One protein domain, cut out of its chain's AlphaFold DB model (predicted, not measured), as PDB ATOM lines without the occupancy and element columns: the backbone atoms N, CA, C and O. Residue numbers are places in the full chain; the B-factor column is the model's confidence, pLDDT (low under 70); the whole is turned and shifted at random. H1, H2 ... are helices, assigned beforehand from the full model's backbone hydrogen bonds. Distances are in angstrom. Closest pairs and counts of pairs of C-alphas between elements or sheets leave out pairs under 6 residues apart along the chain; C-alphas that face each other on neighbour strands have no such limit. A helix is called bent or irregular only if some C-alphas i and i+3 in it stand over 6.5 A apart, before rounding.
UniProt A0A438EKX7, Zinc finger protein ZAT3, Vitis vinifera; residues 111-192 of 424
ATOM      1  N   HIS A 111     305.448 397.585 309.634       76.38
ATOM      2  CA  HIS A 111     304.273 398.448 309.777       76.38
ATOM      3  C   HIS A 111     304.318 399.707 308.889       76.38
ATOM      4  O   HIS A 111     303.270 400.185 308.449       76.38
ATOM      5  N   TRP A 112     305.493 400.297 308.622       66.75
ATOM      6  CA  TRP A 112     305.566 401.396 307.649       66.75
ATOM      7  C   TRP A 112     305.475 400.872 306.216       66.75
ATOM      8  O   TRP A 112     304.833 401.524 305.400       66.75
ATOM      9  N   GLU A 113     306.033 399.693 305.931       88.44
ATOM     10  CA  GLU A 113     305.950 399.029 304.624       88.44
ATOM     11  C   GLU A 113     304.501 398.669 304.279       88.44
ATOM     12  O   GLU A 113     304.027 398.996 303.192       88.44
ATOM     13  N   GLU A 114     303.758 398.102 305.232       90.25
ATOM     14  CA  GLU A 114     302.325 397.815 305.127       90.25
ATOM     15  C   GLU A 114     301.523 399.098 304.861       90.25
ATOM     16  O   GLU A 114     300.735 399.163 303.917       90.25
ATOM     17  N   ARG A 115     301.760 400.162 305.643       88.75
ATOM     18  CA  ARG A 115     301.083 401.454 305.447       88.75
ATOM     19  C   ARG A 115     301.443 402.110 304.117       88.75
ATOM     20  O   ARG A 115     300.571 402.687 303.474       88.75
ATOM     21  N   ASN A 116     302.695 402.007 303.677       91.06
ATOM     22  CA  ASN A 116     303.141 402.522 302.386       91.06
ATOM     23  C   ASN A 116     302.490 401.745 301.234       91.06
ATOM     24  O   ASN A 116     301.984 402.341 300.288       91.06
ATOM     25  N   LEU A 117     302.405 400.418 301.339       92.94
ATOM     26  CA  LEU A 117     301.726 399.589 300.349       92.94
ATOM     27  C   LEU A 117     300.218 399.882 300.301       92.94
ATOM     28  O   LEU A 117     299.628 399.936 299.218       92.94
ATOM     29  N   GLN A 118     299.588 400.110 301.458       91.44
ATOM     30  CA  GLN A 118     298.194 400.547 301.547       91.44
ATOM     31  C   GLN A 118     297.995 401.923 300.905       91.44
ATOM     32  O   GLN A 118     297.075 402.080 300.101       91.44
ATOM     33  N   LEU A 119     298.881 402.884 301.179       91.56
ATOM     34  CA  LEU A 119     298.858 404.211 300.567       91.56
ATOM     35  C   LEU A 119     299.005 404.123 299.047       91.56
ATOM     36  O   LEU A 119     298.187 404.677 298.323       91.56
ATOM     37  N   GLN A 120     299.973 403.359 298.544       91.19
ATOM     38  CA  GLN A 120     300.157 403.153 297.107       91.19
ATOM     39  C   GLN A 120     298.943 402.486 296.454       91.19
ATOM     40  O   GLN A 120     298.579 402.819 295.328       91.19
ATOM     41  N   ARG A 121     298.288 401.542 297.140       93.25
ATOM     42  CA  ARG A 121     297.051 400.920 296.648       93.25
ATOM     43  C   ARG A 121     295.900 401.925 296.603       93.25
ATOM     44  O   ARG A 121     295.125 401.885 295.652       93.25
ATOM     45  N   LEU A 122     295.778 402.795 297.604       85.19
ATOM     46  CA  LEU A 122     294.767 403.852 297.639       85.19
ATOM     47  C   LEU A 122     295.017 404.905 296.559       85.19
ATOM     48  O   LEU A 122     294.088 405.225 295.830       85.19
ATOM     49  N   LEU A 123     296.258 405.364 296.390       86.94
ATOM     50  CA  LEU A 123     296.646 406.286 295.320       86.94
ATOM     51  C   LEU A 123     296.330 405.694 293.945       86.94
ATOM     52  O   LEU A 123     295.628 406.324 293.167       86.94
ATOM     53  N   ARG A 124     296.697 404.429 293.696       86.38
ATOM     54  CA  ARG A 124     296.320 403.738 292.450       86.38
ATOM     55  C   ARG A 124     294.809 403.652 292.247       86.38
ATOM     56  O   ARG A 124     294.344 403.779 291.121       86.38
ATOM     57  N   LYS A 125     294.039 403.415 293.314       80.75
ATOM     58  CA  LYS A 125     292.572 403.405 293.234       80.75
ATOM     59  C   LYS A 125     292.021 404.790 292.908       80.75
ATOM     60  O   LYS A 125     291.096 404.869 292.116       80.75
ATOM     61  N   LEU A 126     292.571 405.852 293.487       76.31
ATOM     62  CA  LEU A 126     292.144 407.225 293.215       76.31
ATOM     63  C   LEU A 126     292.525 407.673 291.798       76.31
ATOM     64  O   LEU A 126     291.697 408.285 291.127       76.31
ATOM     65  N   ASP A 127     293.712 407.293 291.322       79.81
ATOM     66  CA  ASP A 127     294.164 407.558 289.952       79.81
ATOM     67  C   ASP A 127     293.271 406.848 288.926       79.81
ATOM     68  O   ASP A 127     292.829 407.450 287.953       79.81
ATOM     69  N   GLN A 128     292.942 405.573 289.155       70.25
ATOM     70  CA  GLN A 128     292.169 404.775 288.195       70.25
ATOM     71  C   GLN A 128     290.658 405.034 288.267       70.25
ATOM     72  O   GLN A 128     289.992 405.041 287.235       70.25
ATOM     73  N   SER A 129     290.107 405.250 289.466       67.81
ATOM     74  CA  SER A 129     288.655 405.354 289.682       67.81
ATOM     75  C   SER A 129     288.046 406.636 289.124       67.81
ATOM     76  O   SER A 129     286.847 406.656 288.883       67.81
ATOM     77  N   ASN A 130     288.834 407.695 288.938       69.50
ATOM     78  CA  ASN A 130     288.323 408.969 288.432       69.50
ATOM     79  C   ASN A 130     288.705 409.230 286.978       69.50
ATOM     80  O   ASN A 130     288.103 410.093 286.346       69.50
ATOM     81  N   GLN A 131     289.701 408.526 286.436       79.44
ATOM     82  CA  GLN A 131     290.232 408.867 285.125       79.44
ATOM     83  C   GLN A 131     289.311 408.419 283.986       79.44
ATOM     84  O   GLN A 131     289.095 409.212 283.076       79.44
ATOM     85  N   GLU A 132     288.729 407.214 284.016       85.44
ATOM     86  CA  GLU A 132     287.919 406.737 282.879       85.44
ATOM     87  C   GLU A 132     286.596 407.502 282.742       85.44
ATOM     88  O   GLU A 132     286.270 407.964 281.650       85.44
ATOM     89  N   ASP A 133     285.881 407.741 283.844       87.06
ATOM     90  CA  ASP A 133     284.645 408.536 283.830       87.06
ATOM     91  C   ASP A 133     284.914 409.991 283.420       87.06
ATOM     92  O   ASP A 133     284.149 410.599 282.665       87.06
ATOM     93  N   TYR A 134     286.046 410.550 283.858       87.00
ATOM     94  CA  TYR A 134     286.476 411.887 283.465       87.00
ATOM     95  C   TYR A 134     286.866 411.953 281.985       87.00
ATOM     96  O   TYR A 134     286.466 412.883 281.287       87.00
ATOM     97  N   LEU A 135     287.592 410.954 281.474       90.56
ATOM     98  CA  LEU A 135     287.914 410.838 280.052       90.56
ATOM     99  C   LEU A 135     286.647 410.665 279.212       90.56
ATOM    100  O   LEU A 135     286.543 411.271 278.148       90.56
ATOM    101  N   GLN A 136     285.671 409.892 279.686       92.69
ATOM    102  CA  GLN A 136     284.392 409.716 279.010       92.69
ATOM    103  C   GLN A 136     283.588 411.023 278.969       92.69
ATOM    104  O   GLN A 136     283.047 411.375 277.920       92.69
ATOM    105  N   MET A 137     283.577 411.788 280.064       93.00
ATOM    106  CA  MET A 137     283.007 413.136 280.096       93.00
ATOM    107  C   MET A 137     283.718 414.055 279.097       93.00
ATOM    108  O   MET A 137     283.049 414.651 278.257       93.00
ATOM    109  N   LEU A 138     285.055 414.098 279.090       93.38
ATOM    110  CA  LEU A 138     285.820 414.902 278.130       93.38
ATOM    111  C   LEU A 138     285.524 414.513 276.676       93.38
ATOM    112  O   LEU A 138     285.370 415.390 275.831       93.38
ATOM    113  N   ARG A 139     285.393 413.214 276.378       94.88
ATOM    114  CA  ARG A 139     285.019 412.713 275.043       94.88
ATOM    115  C   ARG A 139     283.596 413.106 274.637       94.88
ATOM    116  O   ARG A 139     283.329 413.210 273.445       94.88
ATOM    117  N   SER A 140     282.692 413.304 275.599       96.44
ATOM    118  CA  SER A 140     281.304 413.719 275.342       96.44
ATOM    119  C   SER A 140     281.146 415.216 275.047       96.44
ATOM    120  O   SER A 140     280.121 415.623 274.500       96.44
ATOM    121  N   LEU A 141     282.148 416.034 275.387       95.81
ATOM    122  CA  LEU A 141     282.126 417.479 275.171       95.81
ATOM    123  C   LEU A 141     282.402 417.837 273.705       95.81
ATOM    124  O   LEU A 141     283.244 417.242 273.032       95.81
ATOM    125  N   SER A 142     281.743 418.886 273.214       97.62
ATOM    126  CA  SER A 142     282.084 419.485 271.922       97.62
ATOM    127  C   SER A 142     283.465 420.159 271.957       97.62
ATOM    128  O   SER A 142     283.977 420.528 273.014       97.62
ATOM    129  N   SER A 143     284.065 420.409 270.787       96.56
ATOM    130  CA  SER A 143     285.366 421.099 270.685       96.56
ATOM    131  C   SER A 143     285.385 422.465 271.395       96.56
ATOM    132  O   SER A 143     286.377 422.832 272.027       96.56
ATOM    133  N   ILE A 144     284.267 423.197 271.354       96.56
ATOM    134  CA  ILE A 144     284.123 424.500 272.020       96.56
ATOM    135  C   ILE A 144     284.083 424.330 273.546       96.56
ATOM    136  O   ILE A 144     284.678 425.121 274.277       96.56
ATOM    137  N   GLU A 145     283.402 423.301 274.047       97.06
ATOM    138  CA  GLU A 145     283.319 423.015 275.483       97.06
ATOM    139  C   GLU A 145     284.639 422.485 276.039       97.06
ATOM    140  O   GLU A 145     285.041 422.906 277.122       97.06
ATOM    141  N   LEU A 146     285.359 421.659 275.275       96.62
ATOM    142  CA  LEU A 146     286.719 421.231 275.601       96.62
ATOM    143  C   LEU A 146     287.667 422.423 275.738       96.62
ATOM    144  O   LEU A 146     288.408 422.504 276.714       96.62
ATOM    145  N   SER A 147     287.596 423.385 274.814       97.25
ATOM    146  CA  SER A 147     288.388 424.617 274.900       97.25
ATOM    147  C   SER A 147     288.050 425.429 276.157       97.25
ATOM    148  O   SER A 147     288.949 425.844 276.888       97.25
ATOM    149  N   ARG A 148     286.760 425.597 276.487       97.25
ATOM    150  CA  ARG A 148     286.345 426.278 277.730       97.25
ATOM    151  C   ARG A 148     286.798 425.532 278.984       97.25
ATOM    152  O   ARG A 148     287.127 426.167 279.984       97.25
ATOM    153  N   HIS A 149     286.774 424.204 278.953       96.12
ATOM    154  CA  HIS A 149     287.205 423.363 280.065       96.12
ATOM    155  C   HIS A 149     288.720 423.439 280.276       96.12
ATOM    156  O   HIS A 149     289.153 423.614 281.411       96.12
ATOM    157  N   ALA A 150     289.511 423.432 279.200       94.88
ATOM    158  CA  ALA A 150     290.959 423.625 279.256       94.88
ATOM    159  C   ALA A 150     291.334 424.960 279.921       94.88
ATOM    160  O   ALA A 150     292.069 424.967 280.903       94.88
ATOM    161  N   VAL A 151     290.724 426.073 279.495       97.06
ATOM    162  CA  VAL A 151     290.975 427.399 280.095       97.06
ATOM    163  C   VAL A 151     290.592 427.440 281.582       97.06
ATOM    164  O   VAL A 151     291.279 428.052 282.402       97.06
ATOM    165  N   LYS A 152     289.501 426.770 281.977       96.69
ATOM    166  CA  LYS A 152     289.124 426.656 283.398       96.69
ATOM    167  C   LYS A 152     290.160 425.874 284.204       96.69
ATOM    168  O   LYS A 152     290.420 426.241 285.351       96.69
ATOM    169  N   LEU A 153     290.722 424.807 283.635       94.62
ATOM    170  CA  LEU A 153     291.781 424.027 284.274       94.62
ATOM    171  C   LEU A 153     293.078 424.829 284.385       94.62
ATOM    172  O   LEU A 153     293.656 424.849 285.464       94.62
ATOM    173  N   GLU A 154     293.482 425.557 283.344       95.50
ATOM    174  CA  GLU A 154     294.644 426.458 283.385       95.50
ATOM    175  C   GLU A 154     294.498 427.505 284.492       95.50
ATOM    176  O   GLU A 154     295.391 427.678 285.321       95.50
ATOM    177  N   ARG A 155     293.323 428.142 284.588       96.19
ATOM    178  CA  ARG A 155     293.034 429.117 285.650       96.19
ATOM    179  C   ARG A 155     293.144 428.501 287.045       96.19
ATOM    180  O   ARG A 155     293.690 429.128 287.950       96.19
ATOM    181  N   ARG A 156     292.630 427.280 287.227       96.06
ATOM    182  CA  ARG A 156     292.742 426.549 288.498       96.06
ATOM    183  C   ARG A 156     294.183 426.145 288.797       96.06
ATOM    184  O   ARG A 156     294.593 426.260 289.944       96.06
ATOM    185  N   SER A 157     294.943 425.728 287.788       94.25
ATOM    186  CA  SER A 157     296.356 425.375 287.933       94.25
ATOM    187  C   SER A 157     297.160 426.560 288.459       94.25
ATOM    188  O   SER A 157     297.865 426.419 289.449       94.25
ATOM    189  N   ILE A 158     296.991 427.743 287.860       95.12
ATOM    190  CA  ILE A 158     297.667 428.972 288.302       95.12
ATOM    191  C   ILE A 158     297.284 429.313 289.749       95.12
ATOM    192  O   ILE A 158     298.151 429.641 290.557       95.12
ATOM    193  N   GLN A 159     295.998 429.199 290.099       94.94
ATOM    194  CA  GLN A 159     295.519 429.479 291.455       94.94
ATOM    195  C   GLN A 159     296.171 428.564 292.498       94.94
ATOM    196  O   GLN A 159     296.631 429.045 293.534       94.94
ATOM    197  N   LEU A 160     296.231 427.261 292.217       89.81
ATOM    198  CA  LEU A 160     296.851 426.285 293.110       89.81
ATOM    199  C   LEU A 160     298.355 426.537 293.246       89.81
ATOM    200  O   LEU A 160     298.866 426.512 294.360       89.81
ATOM    201  N   SER A 161     299.052 426.876 292.156       88.19
ATOM    202  CA  SER A 161     300.475 427.236 292.208       88.19
ATOM    203  C   SER A 161     300.743 428.481 293.058       88.19
ATOM    204  O   SER A 161     301.760 428.546 293.745       88.19
ATOM    205  N   LEU A 162     299.841 429.467 293.059       92.19
ATOM    206  CA  LEU A 162     299.963 430.644 293.925       92.19
ATOM    207  C   LEU A 162     299.750 430.298 295.403       92.19
ATOM    208  O   LEU A 162     300.455 430.821 296.263       92.19
ATOM    209  N   GLU A 163     298.780 429.443 295.715       89.62
ATOM    210  CA  GLU A 163     298.524 428.988 297.085       89.62
ATOM    211  C   GLU A 163     299.669 428.119 297.616       89.62
ATOM    212  O   GLU A 163     300.168 428.342 298.720       89.62
ATOM    213  N   GLU A 164     300.164 427.198 296.794       85.75
ATOM    214  CA  GLU A 164     301.337 426.392 297.108       85.75
ATOM    215  C   GLU A 164     302.582 427.270 297.276       85.75
ATOM    216  O   GLU A 164     303.329 427.103 298.238       85.75
ATOM    217  N   GLY A 165     302.769 428.269 296.408       79.06
ATOM    218  CA  GLY A 165     303.830 429.264 296.533       79.06
ATOM    219  C   GLY A 165     303.769 430.025 297.858       79.06
ATOM    220  O   GLY A 165     304.801 430.209 298.499       79.06
ATOM    221  N   LYS A 166     302.573 430.397 298.335       80.62
ATOM    222  CA  LYS A 166     302.392 431.031 299.652       80.62
ATOM    223  C   LYS A 166     302.774 430.095 300.794       80.62
ATOM    224  O   LYS A 166     303.499 430.508 301.697       80.62
ATOM    225  N   HIS A 167     302.320 428.842 300.759       76.81
ATOM    226  CA  HIS A 167     302.662 427.858 301.788       76.81
ATOM    227  C   HIS A 167     304.154 427.523 301.784       76.81
ATOM    228  O   HIS A 167     304.766 427.457 302.846       76.81
ATOM    229  N   ASN A 168     304.764 427.365 300.612       69.69
ATOM    230  CA  ASN A 168     306.187 427.073 300.485       69.69
ATOM    231  C   ASN A 168     307.048 428.273 300.891       69.69
ATOM    232  O   ASN A 168     308.017 428.091 301.620       69.69
ATOM    233  N   MET A 169     306.659 429.496 300.526       69.38
ATOM    234  CA  MET A 169     307.307 430.719 301.010       69.38
ATOM    235  C   MET A 169     307.235 430.813 302.538       69.38
ATOM    236  O   MET A 169     308.252 431.055 303.183       69.38
ATOM    237  N   PHE A 170     306.070 430.547 303.134       67.62
ATOM    238  CA  PHE A 170     305.905 430.563 304.587       67.62
ATOM    239  C   PHE A 170     306.709 429.452 305.278       67.62
ATOM    240  O   PHE A 170     307.335 429.686 306.308       67.62
ATOM    241  N   ARG A 171     306.770 428.248 304.693       68.12
ATOM    242  CA  ARG A 171     307.595 427.140 305.202       68.12
ATOM    243  C   ARG A 171     309.089 427.433 305.122       68.12
ATOM    244  O   ARG A 171     309.794 427.082 306.061       68.12
ATOM    245  N   LEU A 172     309.559 428.079 304.053       67.19
ATOM    246  CA  LEU A 172     310.958 428.493 303.911       67.19
ATOM    247  C   LEU A 172     311.311 429.631 304.877       67.19
ATOM    248  O   LEU A 172     312.360 429.604 305.513       67.19
ATOM    249  N   GLN A 173     310.414 430.600 305.069       64.94
ATOM    250  CA  GLN A 173     310.594 431.641 306.086       64.94
ATOM    251  C   GLN A 173     310.650 431.046 307.499       64.94
ATOM    252  O   GLN A 173     311.525 431.403 308.288       64.94
ATOM    253  N   LEU A 174     309.771 430.087 307.802       64.19
ATOM    254  CA  LEU A 174     309.796 429.375 309.074       64.19
ATOM    255  C   LEU A 174     311.059 428.526 309.233       64.19
ATOM    256  O   LEU A 174     311.665 428.571 310.299       64.19
ATOM    257  N   SER A 175     311.513 427.805 308.207       61.69
ATOM    258  CA  SER A 175     312.736 427.005 308.317       61.69
ATOM    259  C   SER A 175     313.970 427.877 308.531       61.69
ATOM    260  O   SER A 175     314.793 427.549 309.378       61.69
ATOM    261  N   HIS A 176     314.061 429.034 307.865       60.81
ATOM    262  CA  HIS A 176     315.131 430.004 308.115       60.81
ATOM    263  C   HIS A 176     315.065 430.563 309.547       60.81
ATOM    264  O   HIS A 176     316.100 430.711 310.195       60.81
ATOM    265  N   SER A 177     313.863 430.811 310.082       57.19
ATOM    266  CA  SER A 177     313.695 431.260 311.472       57.19
ATOM    267  C   SER A 177     314.072 430.187 312.507       57.19
ATOM    268  O   SER A 177     314.669 430.507 313.535       57.19
ATOM    269  N   VAL A 178     313.794 428.909 312.223       60.50
ATOM    270  CA  VAL A 178     314.152 427.779 313.095       60.50
ATOM    271  C   VAL A 178     315.662 427.546 313.075       60.50
ATOM    272  O   VAL A 178     316.259 427.463 314.143       60.50
ATOM    273  N   SER A 179     316.300 427.562 311.900       59.41
ATOM    274  CA  SER A 179     317.761 427.444 311.786       59.41
ATOM    275  C   SER A 179     318.497 428.597 312.476       59.41
ATOM    276  O   SER A 179     319.513 428.378 313.132       59.41
ATOM    277  N   PHE A 180     317.967 429.823 312.398       57.94
ATOM    278  CA  PHE A 180     318.530 430.960 313.127       57.94
ATOM    279  C   PHE A 180     318.352 430.803 314.645       57.94
ATOM    280  O   PHE A 180     319.289 431.030 315.405       57.94
ATOM    281  N   SER A 181     317.186 430.341 315.110       57.75
ATOM    282  CA  SER A 181     316.962 430.076 316.537       57.75
ATOM    283  C   SER A 181     317.804 428.915 317.083       57.75
ATOM    284  O   SER A 181     318.156 428.948 318.263       57.75
ATOM    285  N   GLU A 182     318.108 427.898 316.277       59.28
ATOM    286  CA  GLU A 182     319.003 426.792 316.643       59.28
ATOM    287  C   GLU A 182     320.457 427.262 316.715       59.28
ATOM    288  O   GLU A 182     321.126 426.994 317.707       59.28
ATOM    289  N   MET A 183     320.906 428.080 315.760       58.28
ATOM    290  CA  MET A 183     322.232 428.702 315.791       58.28
ATOM    291  C   MET A 183     322.431 429.588 317.036       58.28
ATOM    292  O   MET A 183     323.468 429.502 317.687       58.28
ATOM    293  N   TYR A 184     321.439 430.394 317.435       56.62
ATOM    294  CA  TYR A 184     321.519 431.185 318.677       56.62
ATOM    295  C   TYR A 184     321.497 430.326 319.949       56.62
ATOM    296  O   TYR A 184     322.029 430.740 320.980       56.62
ATOM    297  N   ARG A 185     320.882 429.139 319.903       57.19
ATOM    298  CA  ARG A 185     320.894 428.183 321.019       57.19
ATOM    299  C   ARG A 185     322.261 427.501 321.143       57.19
ATOM    300  O   ARG A 185     322.752 427.375 322.258       57.19
ATOM    301  N   GLU A 186     322.890 427.166 320.018       53.75
ATOM    302  CA  GLU A 186     324.241 426.593 319.958       53.75
ATOM    303  C   GLU A 186     325.308 427.602 320.417       53.75
ATOM    304  O   GLU A 186     326.171 427.283 321.232       53.75
ATOM    305  N   VAL A 187     325.196 428.867 319.987       57.56
ATOM    306  CA  VAL A 187     326.092 429.953 320.428       57.56
ATOM    307  C   VAL A 187     325.938 430.239 321.929       57.56
ATOM    308  O   VAL A 187     326.935 430.495 322.598       57.56
ATOM    309  N   ARG A 188     324.727 430.130 322.499       52.50
ATOM    310  CA  ARG A 188     324.527 430.257 323.957       52.50
ATOM    311  C   ARG A 188     325.102 429.095 324.766       52.50
ATOM    312  O   ARG A 188     325.501 429.327 325.901       52.50
ATOM    313  N   HIS A 189     325.174 427.887 324.209       51.88
ATOM    314  CA  HIS A 189     325.820 426.756 324.883       51.88
ATOM    315  C   HIS A 189     327.351 426.853 324.874       51.88
ATOM    316  O   HIS A 189     327.989 426.369 325.803       51.88
ATOM    317  N   HIS A 190     327.939 427.523 323.880       51.00
ATOM    318  CA  HIS A 190     329.388 427.718 323.809       51.00
ATOM    319  C   HIS A 190     329.928 428.820 324.742       51.00
ATOM    320  O   HIS A 190     331.111 428.787 325.079       51.00
ATOM    321  N   ASP A 191     329.089 429.764 325.178       43.91
ATOM    322  CA  ASP A 191     329.494 430.865 326.073       43.91
ATOM    323  C   ASP A 191     329.410 430.481 327.570       43.91
ATOM    324  O   ASP A 191     330.099 431.054 328.413       43.91
ATOM    325  N   GLU A 192     328.635 429.443 327.919       48.22
ATOM    326  CA  GLU A 192     328.541 428.931 329.299       48.22
ATOM    327  C   GLU A 192     329.775 428.123 329.750       48.22
ATOM    328  O   GLU A 192     329.978 427.947 330.952       48.22
TER     329      GLU A 192
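This is residues 111 to 192 of the 424 residues of the protein "Zinc finger protein ZAT3" of Vitis vinifera (UniProt A0A438EKX7). Two long helices meet near their ends and open as a V, with the shorter helix H1 as one leg, the much longer H2 as the other, and a tight turn at the tip. The legs spread away from that tip, and the far parts of both, residues 111 to 136 and residues 150 to 192, stand free. The printed part has 82 residues with two named helices, H1 then H2, and no named strand; the class is all helix. It is extended, with a radius of gyration of the C-alphas of 23.0 A and spans of 74 by 37 by 8 A.

Find C-alpha 111 at (304.273, 398.448, 309.777), where H1, residues 111 to 140, begins. By its hydrogen bonds it was assigned as one helix, but it is bent: C-alphas 129 and 132 are 7.0 A apart. Its arm H1a, residues 111 to 129, is 26.4 A long, and its arm H1b, residues 132 to 140, is 12.2 A long. Go on to C-alpha 143 at (285.366, 421.099, 270.685); from there H2, residues 143 to 191, runs 71.5 A to C-alpha 191 at (329.494, 430.865, 326.073).

Look first at the bend, where the lines of H1a and H1b stand at a shallow tilt of 20 degrees. Past the tight link of 2 residues, H1b and H2 are close but not clearly touching; their closest C-alphas, those of Leu 138 and Leu 146, are 6.9 A apart. They run opposite ways at a steep tilt of 40 degrees. H1a and H2 are apart. In H1a, H1b and H2 every O i to N i+4 pair is within hydrogen-bond range.

The two C-alphas farthest apart, those of Ser 142 and Glu 192, are 74.4 A from each other. The outline is only just a rod, and the printed part has no cut. The mean pLDDT of the printed part is 79.9; look for values under 70 at residue 112, residues 129 to 130 and residues 168 to 192.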